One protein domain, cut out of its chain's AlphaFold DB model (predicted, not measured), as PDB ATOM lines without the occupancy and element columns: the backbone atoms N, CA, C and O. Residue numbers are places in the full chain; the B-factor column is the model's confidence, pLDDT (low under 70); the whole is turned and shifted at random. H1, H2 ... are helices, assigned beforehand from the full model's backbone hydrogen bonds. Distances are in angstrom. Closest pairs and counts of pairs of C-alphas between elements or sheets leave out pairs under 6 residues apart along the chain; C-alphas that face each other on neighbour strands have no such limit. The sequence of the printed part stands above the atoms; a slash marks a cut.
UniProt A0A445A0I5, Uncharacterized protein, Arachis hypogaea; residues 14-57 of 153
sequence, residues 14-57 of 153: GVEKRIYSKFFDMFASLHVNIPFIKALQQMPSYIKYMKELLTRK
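What this domain is: This is residues 14 to 57 of the 153 residues of an uncharacterized protein of Arachis hypogaea (UniProt A0A445A0I5). What shape is this? An open, drawn-out arc: H1 makes one arm, a six-residue link leads on, and short H2 turns a corner into H3. What is its make-up? The printed part has 44 residues, helices H1, H2, H3 in order and no named strand: all helix, extended, radius of gyration of the C-alphas 17.2 A, spans 52 by 21 by 15 A.

How they stand to each other: What touches the first helix? H1, residues 14 to 29, is apart from H2, residues 36 to 41, and H3, residues 44 to 56. Do the others touch? H2 and H3 only just touch, only at the corner, with 3 pairs of C-alphas within 8 A, H3 with residues 46 to 47 alone; the closest C-alphas, of Leu 40 and Ile 47, are 6.3 A apart. Their lines are only just about perpendicular, at 72 degrees. In H1, H2 and H3 every O i to N i+4 pair is within hydrogen-bond range.

Where its parts are: Where does H1 begin? At C-alpha 14 (17.190, 0.631, -36.411), running 22.9 A. And the others? H2 measures 8.7 A; H3, 18.3 A, ends at C-alpha 56 (23.001, 11.094, 13.640).

The domain as a whole: How long is it? The farthest C-alphas, of Gly 14 and Lys 57, are 52.6 A apart. Any cut or low confidence? The printed part has no cut and no long link; pLDDT is under 70 at residues 14 to 18, 31 to 33 and 55 to 57.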
ATOM      1  N   GLY A  14      17.317   2.003 -36.918       56.00
ATOM      2  CA  GLY A  14      17.190   0.631 -36.411       56.00
ATOM      3  C   GLY A  14      18.516  -0.068 -36.094       56.00
ATOM      4  O   GLY A  14      18.543  -0.961 -35.248       56.00
ATOM      5  N   VAL A  15      19.615   0.320 -36.751       58.72
ATOM      6  CA  VAL A  15      20.919  -0.350 -36.590       58.72
ATOM      7  C   VAL A  15      21.637   0.146 -35.337       58.72
ATOM      8  O   VAL A  15      22.032  -0.675 -34.516       58.72
ATOM      9  N   GLU A  16      21.710   1.464 -35.117       60.12
ATOM     10  CA  GLU A  16      22.308   2.042 -33.902       60.12
ATOM     11  C   GLU A  16      21.579   1.595 -32.633       60.12
ATOM     12  O   GLU A  16      22.221   1.102 -31.711       60.12
ATOM     13  N   LYS A  17      20.240   1.652 -32.595       61.75
ATOM     14  CA  LYS A  17      19.467   1.167 -31.434       61.75
ATOM     15  C   LYS A  17      19.723  -0.310 -31.124       61.75
ATOM     16  O   LYS A  17      19.821  -0.673 -29.955       61.75
ATOM     17  N   ARG A  18      19.860  -1.162 -32.150       67.38
ATOM     18  CA  ARG A  18      20.214  -2.580 -31.961       67.38
ATOM     19  C   ARG A  18      21.626  -2.748 -31.410       67.38
ATOM     20  O   ARG A  18      21.834  -3.636 -30.591       67.38
ATOM     21  N   ILE A  19      22.576  -1.922 -31.844       72.56
ATOM     22  CA  ILE A  19      23.953  -1.946 -31.334       72.56
ATOM     23  C   ILE A  19      23.980  -1.511 -29.860       72.56
ATOM     24  O   ILE A  19      24.566  -2.217 -29.043       72.56
ATOM     25  N   TYR A  20      23.278  -0.433 -29.495       75.06
ATOM     26  CA  TYR A  20      23.178   0.028 -28.104       75.06
ATOM     27  C   TYR A  20      22.487  -0.985 -27.183       75.06
ATOM     28  O   TYR A  20      22.961  -1.214 -26.075       75.06
ATOM     29  N   SER A  21      21.409  -1.629 -27.646       78.44
ATOM     30  CA  SER A  21      20.736  -2.691 -26.884       78.44
ATOM     31  C   SER A  21      21.682  -3.860 -26.609       78.44
ATOM     32  O   SER A  21      21.837  -4.262 -25.463       78.44
ATOM     33  N   LYS A  22      22.389  -4.344 -27.641       81.81
ATOM     34  CA  LYS A  22      23.370  -5.429 -27.494       81.81
ATOM     35  C   LYS A  22      24.519  -5.059 -26.559       81.81
ATOM     36  O   LYS A  22      24.981  -5.904 -25.799       81.81
ATOM     37  N   PHE A  23      24.987  -3.812 -26.610       81.56
ATOM     38  CA  PHE A  23      26.012  -3.316 -25.695       81.56
ATOM     39  C   PHE A  23      25.520  -3.320 -24.241       81.56
ATOM     40  O   PHE A  23      26.248  -3.761 -23.357       81.56
ATOM     41  N   PHE A  24      24.284  -2.878 -23.994       78.38
ATOM     42  CA  PHE A  24      23.704  -2.854 -22.652       78.38
ATOM     43  C   PHE A  24      23.495  -4.263 -22.086       78.38
ATOM     44  O   PHE A  24      23.838  -4.503 -20.933       78.38
ATOM     45  N   ASP A  25      23.035  -5.213 -22.904       81.06
ATOM     46  CA  ASP A  25      22.894  -6.624 -22.511       81.06
ATOM     47  C   ASP A  25      24.256  -7.245 -22.146       81.06
ATOM     48  O   ASP A  25      24.406  -7.947 -21.141       81.06
ATOM     49  N   MET A  26      25.291  -6.931 -22.931       79.75
ATOM     50  CA  MET A  26      26.662  -7.366 -22.664       79.75
ATOM     51  C   MET A  26      27.224  -6.727 -21.384       79.75
ATOM     52  O   MET A  26      27.902  -7.396 -20.611       79.75
ATOM     53  N   PHE A  27      26.900  -5.465 -21.109       75.94
ATOM     54  CA  PHE A  27      27.311  -4.786 -19.881       75.94
ATOM     55  C   PHE A  27      26.552  -5.300 -18.648       75.94
ATOM     56  O   PHE A  27      27.152  -5.490 -17.597       75.94
ATOM     57  N   ALA A  28      25.255  -5.590 -18.776       74.06
ATOM     58  CA  ALA A  28      24.431  -6.146 -17.703       74.06
ATOM     59  C   ALA A  28      24.863  -7.568 -17.305       74.06
ATOM     60  O   ALA A  28      24.739  -7.949 -16.143       74.06
ATOM     61  N   SER A  29      25.398  -8.347 -18.252       73.50
ATOM     62  CA  SER A  29      25.991  -9.661 -17.957       73.50
ATOM     63  C   SER A  29      27.382  -9.580 -17.311       73.50
ATOM     64  O   SER A  29      27.833 -10.555 -16.699       73.50
ATOM     65  N   LEU A  30      28.049  -8.421 -17.381       76.50
ATOM     66  CA  LEU A  30      29.372  -8.207 -16.805       76.50
ATOM     67  C   LEU A  30      29.283  -8.112 -15.275       76.50
ATOM     68  O   LEU A  30      28.900  -7.094 -14.702       76.50
ATOM     69  N   HIS A  31      29.699  -9.174 -14.593       63.34
ATOM     70  CA  HIS A  31      29.825  -9.166 -13.138       63.34
ATOM     71  C   HIS A  31      31.174  -8.571 -12.736       63.34
ATOM     72  O   HIS A  31      32.202  -9.249 -12.754       63.34
ATOM     73  N   VAL A  32      31.178  -7.289 -12.370       69.50
ATOM     74  CA  VAL A  32      32.377  -6.612 -11.862       69.50
ATOM     75  C   VAL A  32      32.356  -6.619 -10.337       69.50
ATOM     76  O   VAL A  32      31.544  -5.944  -9.707       69.50
ATOM     77  N   ASN A  33      33.295  -7.342  -9.729       67.69
ATOM     78  CA  ASN A  33      33.490  -7.330  -8.281       67.69
ATOM     79  C   ASN A  33      34.328  -6.112  -7.880       67.69
ATOM     80  O   ASN A  33      35.545  -6.201  -7.712       67.69
ATOM     81  N   ILE A  34      33.685  -4.952  -7.744       75.31
ATOM     82  CA  ILE A  34      34.332  -3.772  -7.162       75.31
ATOM     83  C   ILE A  34      34.167  -3.849  -5.641       75.31
ATOM     84  O   ILE A  34      33.032  -3.896  -5.163       75.31
ATOM     85  N   PRO A  35      35.259  -3.826  -4.852       83.00
ATOM     86  CA  PRO A  35      35.155  -3.721  -3.404       83.00
ATOM     87  C   PRO A  35      34.298  -2.512  -3.030       83.00
ATOM     88  O   PRO A  35      34.559  -1.403  -3.497       83.00
ATOM     89  N   PHE A  36      33.309  -2.712  -2.159       78.00
ATOM     90  CA  PHE A  36      32.354  -1.674  -1.757       78.00
ATOM     91  C   PHE A  36      33.039  -0.363  -1.339       78.00
ATOM     92  O   PHE A  36      32.624   0.719  -1.742       78.00
ATOM     93  N   ILE A  37      34.165  -0.458  -0.625       77.12
ATOM     94  CA  ILE A  37      34.970   0.700  -0.216       77.12
ATOM     95  C   ILE A  37      35.527   1.485  -1.412       77.12
ATOM     96  O   ILE A  37      35.505   2.715  -1.390       77.12
ATOM     97  N   LYS A  38      35.971   0.807  -2.477       81.31
ATOM     98  CA  LYS A  38      36.438   1.475  -3.701       81.31
ATOM     99  C   LYS A  38      35.284   2.151  -4.440       81.31
ATOM    100  O   LYS A  38      35.462   3.264  -4.917       81.31
ATOM    101  N   ALA A  39      34.108   1.522  -4.499       83.06
ATOM    102  CA  ALA A  39      32.920   2.126  -5.110       83.06
ATOM    103  C   ALA A  39      32.468   3.381  -4.344       83.06
ATOM    104  O   ALA A  39      32.207   4.420  -4.946       83.06
ATOM    105  N   LEU A  40      32.468   3.316  -3.009       81.00
ATOM    106  CA  LEU A  40      32.154   4.453  -2.149       81.00
ATOM    107  C   LEU A  40      33.124   5.622  -2.341       81.00
ATOM    108  O   LEU A  40      32.679   6.763  -2.408       81.00
ATOM    109  N   GLN A  41      34.430   5.359  -2.473       84.62
ATOM    110  CA  GLN A  41      35.444   6.392  -2.733       84.62
ATOM    111  C   GLN A  41      35.188   7.180  -4.025       84.62
ATOM    112  O   GLN A  41      35.538   8.356  -4.088       84.62
ATOM    113  N   GLN A  42      34.539   6.569  -5.020       85.69
ATOM    114  CA  GLN A  42      34.148   7.234  -6.268       85.69
ATOM    115  C   GLN A  42      32.834   8.028  -6.147       85.69
ATOM    116  O   GLN A  42      32.449   8.720  -7.085       85.69
ATOM    117  N   MET A  43      32.140   7.958  -5.003       90.31
ATOM    118  CA  MET A  43      30.844   8.609  -4.765       90.31
ATOM    119  C   MET A  43      30.886   9.511  -3.514       90.31
ATOM    120  O   MET A  43      30.355   9.150  -2.456       90.31
ATOM    121  N   PRO A  44      31.477  10.722  -3.606       85.88
ATOM    122  CA  PRO A  44      31.678  11.610  -2.456       85.88
ATOM    123  C   PRO A  44      30.384  12.018  -1.734       85.88
ATOM    124  O   PRO A  44      30.372  12.154  -0.510       85.88
ATOM    125  N   SER A  45      29.282  12.181  -2.472       88.44
ATOM    126  CA  SER A  45      27.956  12.494  -1.918       88.44
ATOM    127  C   SER A  45      27.436  11.380  -1.011       88.44
ATOM    128  O   SER A  45      26.913  11.654   0.069       88.44
ATOM    129  N   TYR A  46      27.646  10.124  -1.404       84.44
ATOM    130  CA  TYR A  46      27.242   8.967  -0.616       84.44
ATOM    131  C   TYR A  46      28.125   8.802   0.625       84.44
ATOM    132  O   TYR A  46      27.617   8.519   1.705       84.44
ATOM    133  N   ILE A  47      29.434   9.071   0.521       86.88
ATOM    134  CA  ILE A  47      30.323   9.135   1.695       86.88
ATOM    135  C   ILE A  47      29.836  10.189   2.693       86.88
ATOM    136  O   ILE A  47      29.778   9.915   3.892       86.88
ATOM    137  N   LYS A  48      29.488  11.390   2.215       87.94
ATOM    138  CA  LYS A  48      28.955  12.462   3.065       87.94
ATOM    139  C   LYS A  48      27.668  12.019   3.761       87.94
ATOM    140  O   LYS A  48      27.560  12.163   4.975       87.94
ATOM    141  N   TYR A  49      26.748  11.414   3.018       84.56
ATOM    142  CA  TYR A  49      25.490  10.905   3.559       84.56
ATOM    143  C   TYR A  49      25.696   9.800   4.607       84.56
ATOM    144  O   TYR A  49      25.114   9.853   5.687       84.56
ATOM    145  N   MET A  50      26.582   8.837   4.342       82.38
ATOM    146  CA  MET A  50      26.927   7.782   5.302       82.38
ATOM    147  C   MET A  50      27.541   8.364   6.578       82.38
ATOM    148  O   MET A  50      27.190   7.940   7.677       82.38
ATOM    149  N   LYS A  51      28.414   9.372   6.457       82.50
ATOM    150  CA  LYS A  51      28.957  10.096   7.615       82.50
ATOM    151  C   LYS A  51      27.854  10.794   8.402       82.50
ATOM    152  O   LYS A  51      27.811  10.644   9.618       82.50
ATOM    153  N   GLU A  52      26.943  11.505   7.746       84.06
ATOM    154  CA  GLU A  52      25.806  12.149   8.414       84.06
ATOM    155  C   GLU A  52      24.896  11.135   9.118       84.06
ATOM    156  O   GLU A  52      24.526  11.361  10.267       84.06
ATOM    157  N   LEU A  53      24.587   9.993   8.496       81.44
ATOM    158  CA  LEU A  53      23.802   8.922   9.119       81.44
ATOM    159  C   LEU A  53      24.486   8.346  10.363       81.44
ATOM    160  O   LEU A  53      23.853   8.200  11.410       81.44
ATOM    161  N   LEU A  54      25.782   8.047  10.265       75.94
ATOM    162  CA  LEU A  54      26.573   7.529  11.383       75.94
ATOM    163  C   LEU A  54      26.739   8.568  12.500       75.94
ATOM    164  O   LEU A  54      26.797   8.199  13.668       75.94
ATOM    165  N   THR A  55      26.755   9.856  12.152       68.94
ATOM    166  CA  THR A  55      26.832  10.969  13.111       68.94
ATOM    167  C   THR A  55      25.472  11.262  13.745       68.94
ATOM    168  O   THR A  55      25.412  11.643  14.904       68.94
ATOM    169  N   ARG A  56      24.351  11.047  13.045       61.19
ATOM    170  CA  ARG A  56      23.001  11.094  13.640       61.19
ATOM    171  C   ARG A  56      22.745   9.925  14.585       61.19
ATOM    172  O   ARG A  56      22.008  10.079  15.552       61.19
ATOM    173  N   LYS A  57      23.413   8.791  14.367       57.69
ATOM    174  CA  LYS A  57      23.552   7.711  15.349       57.69
ATOM    175  C   LYS A  57      24.603   8.084  16.412       57.69
ATOM    176  O   LYS A  57      25.465   7.267  16.726       57.69
TER     177      LYS A  57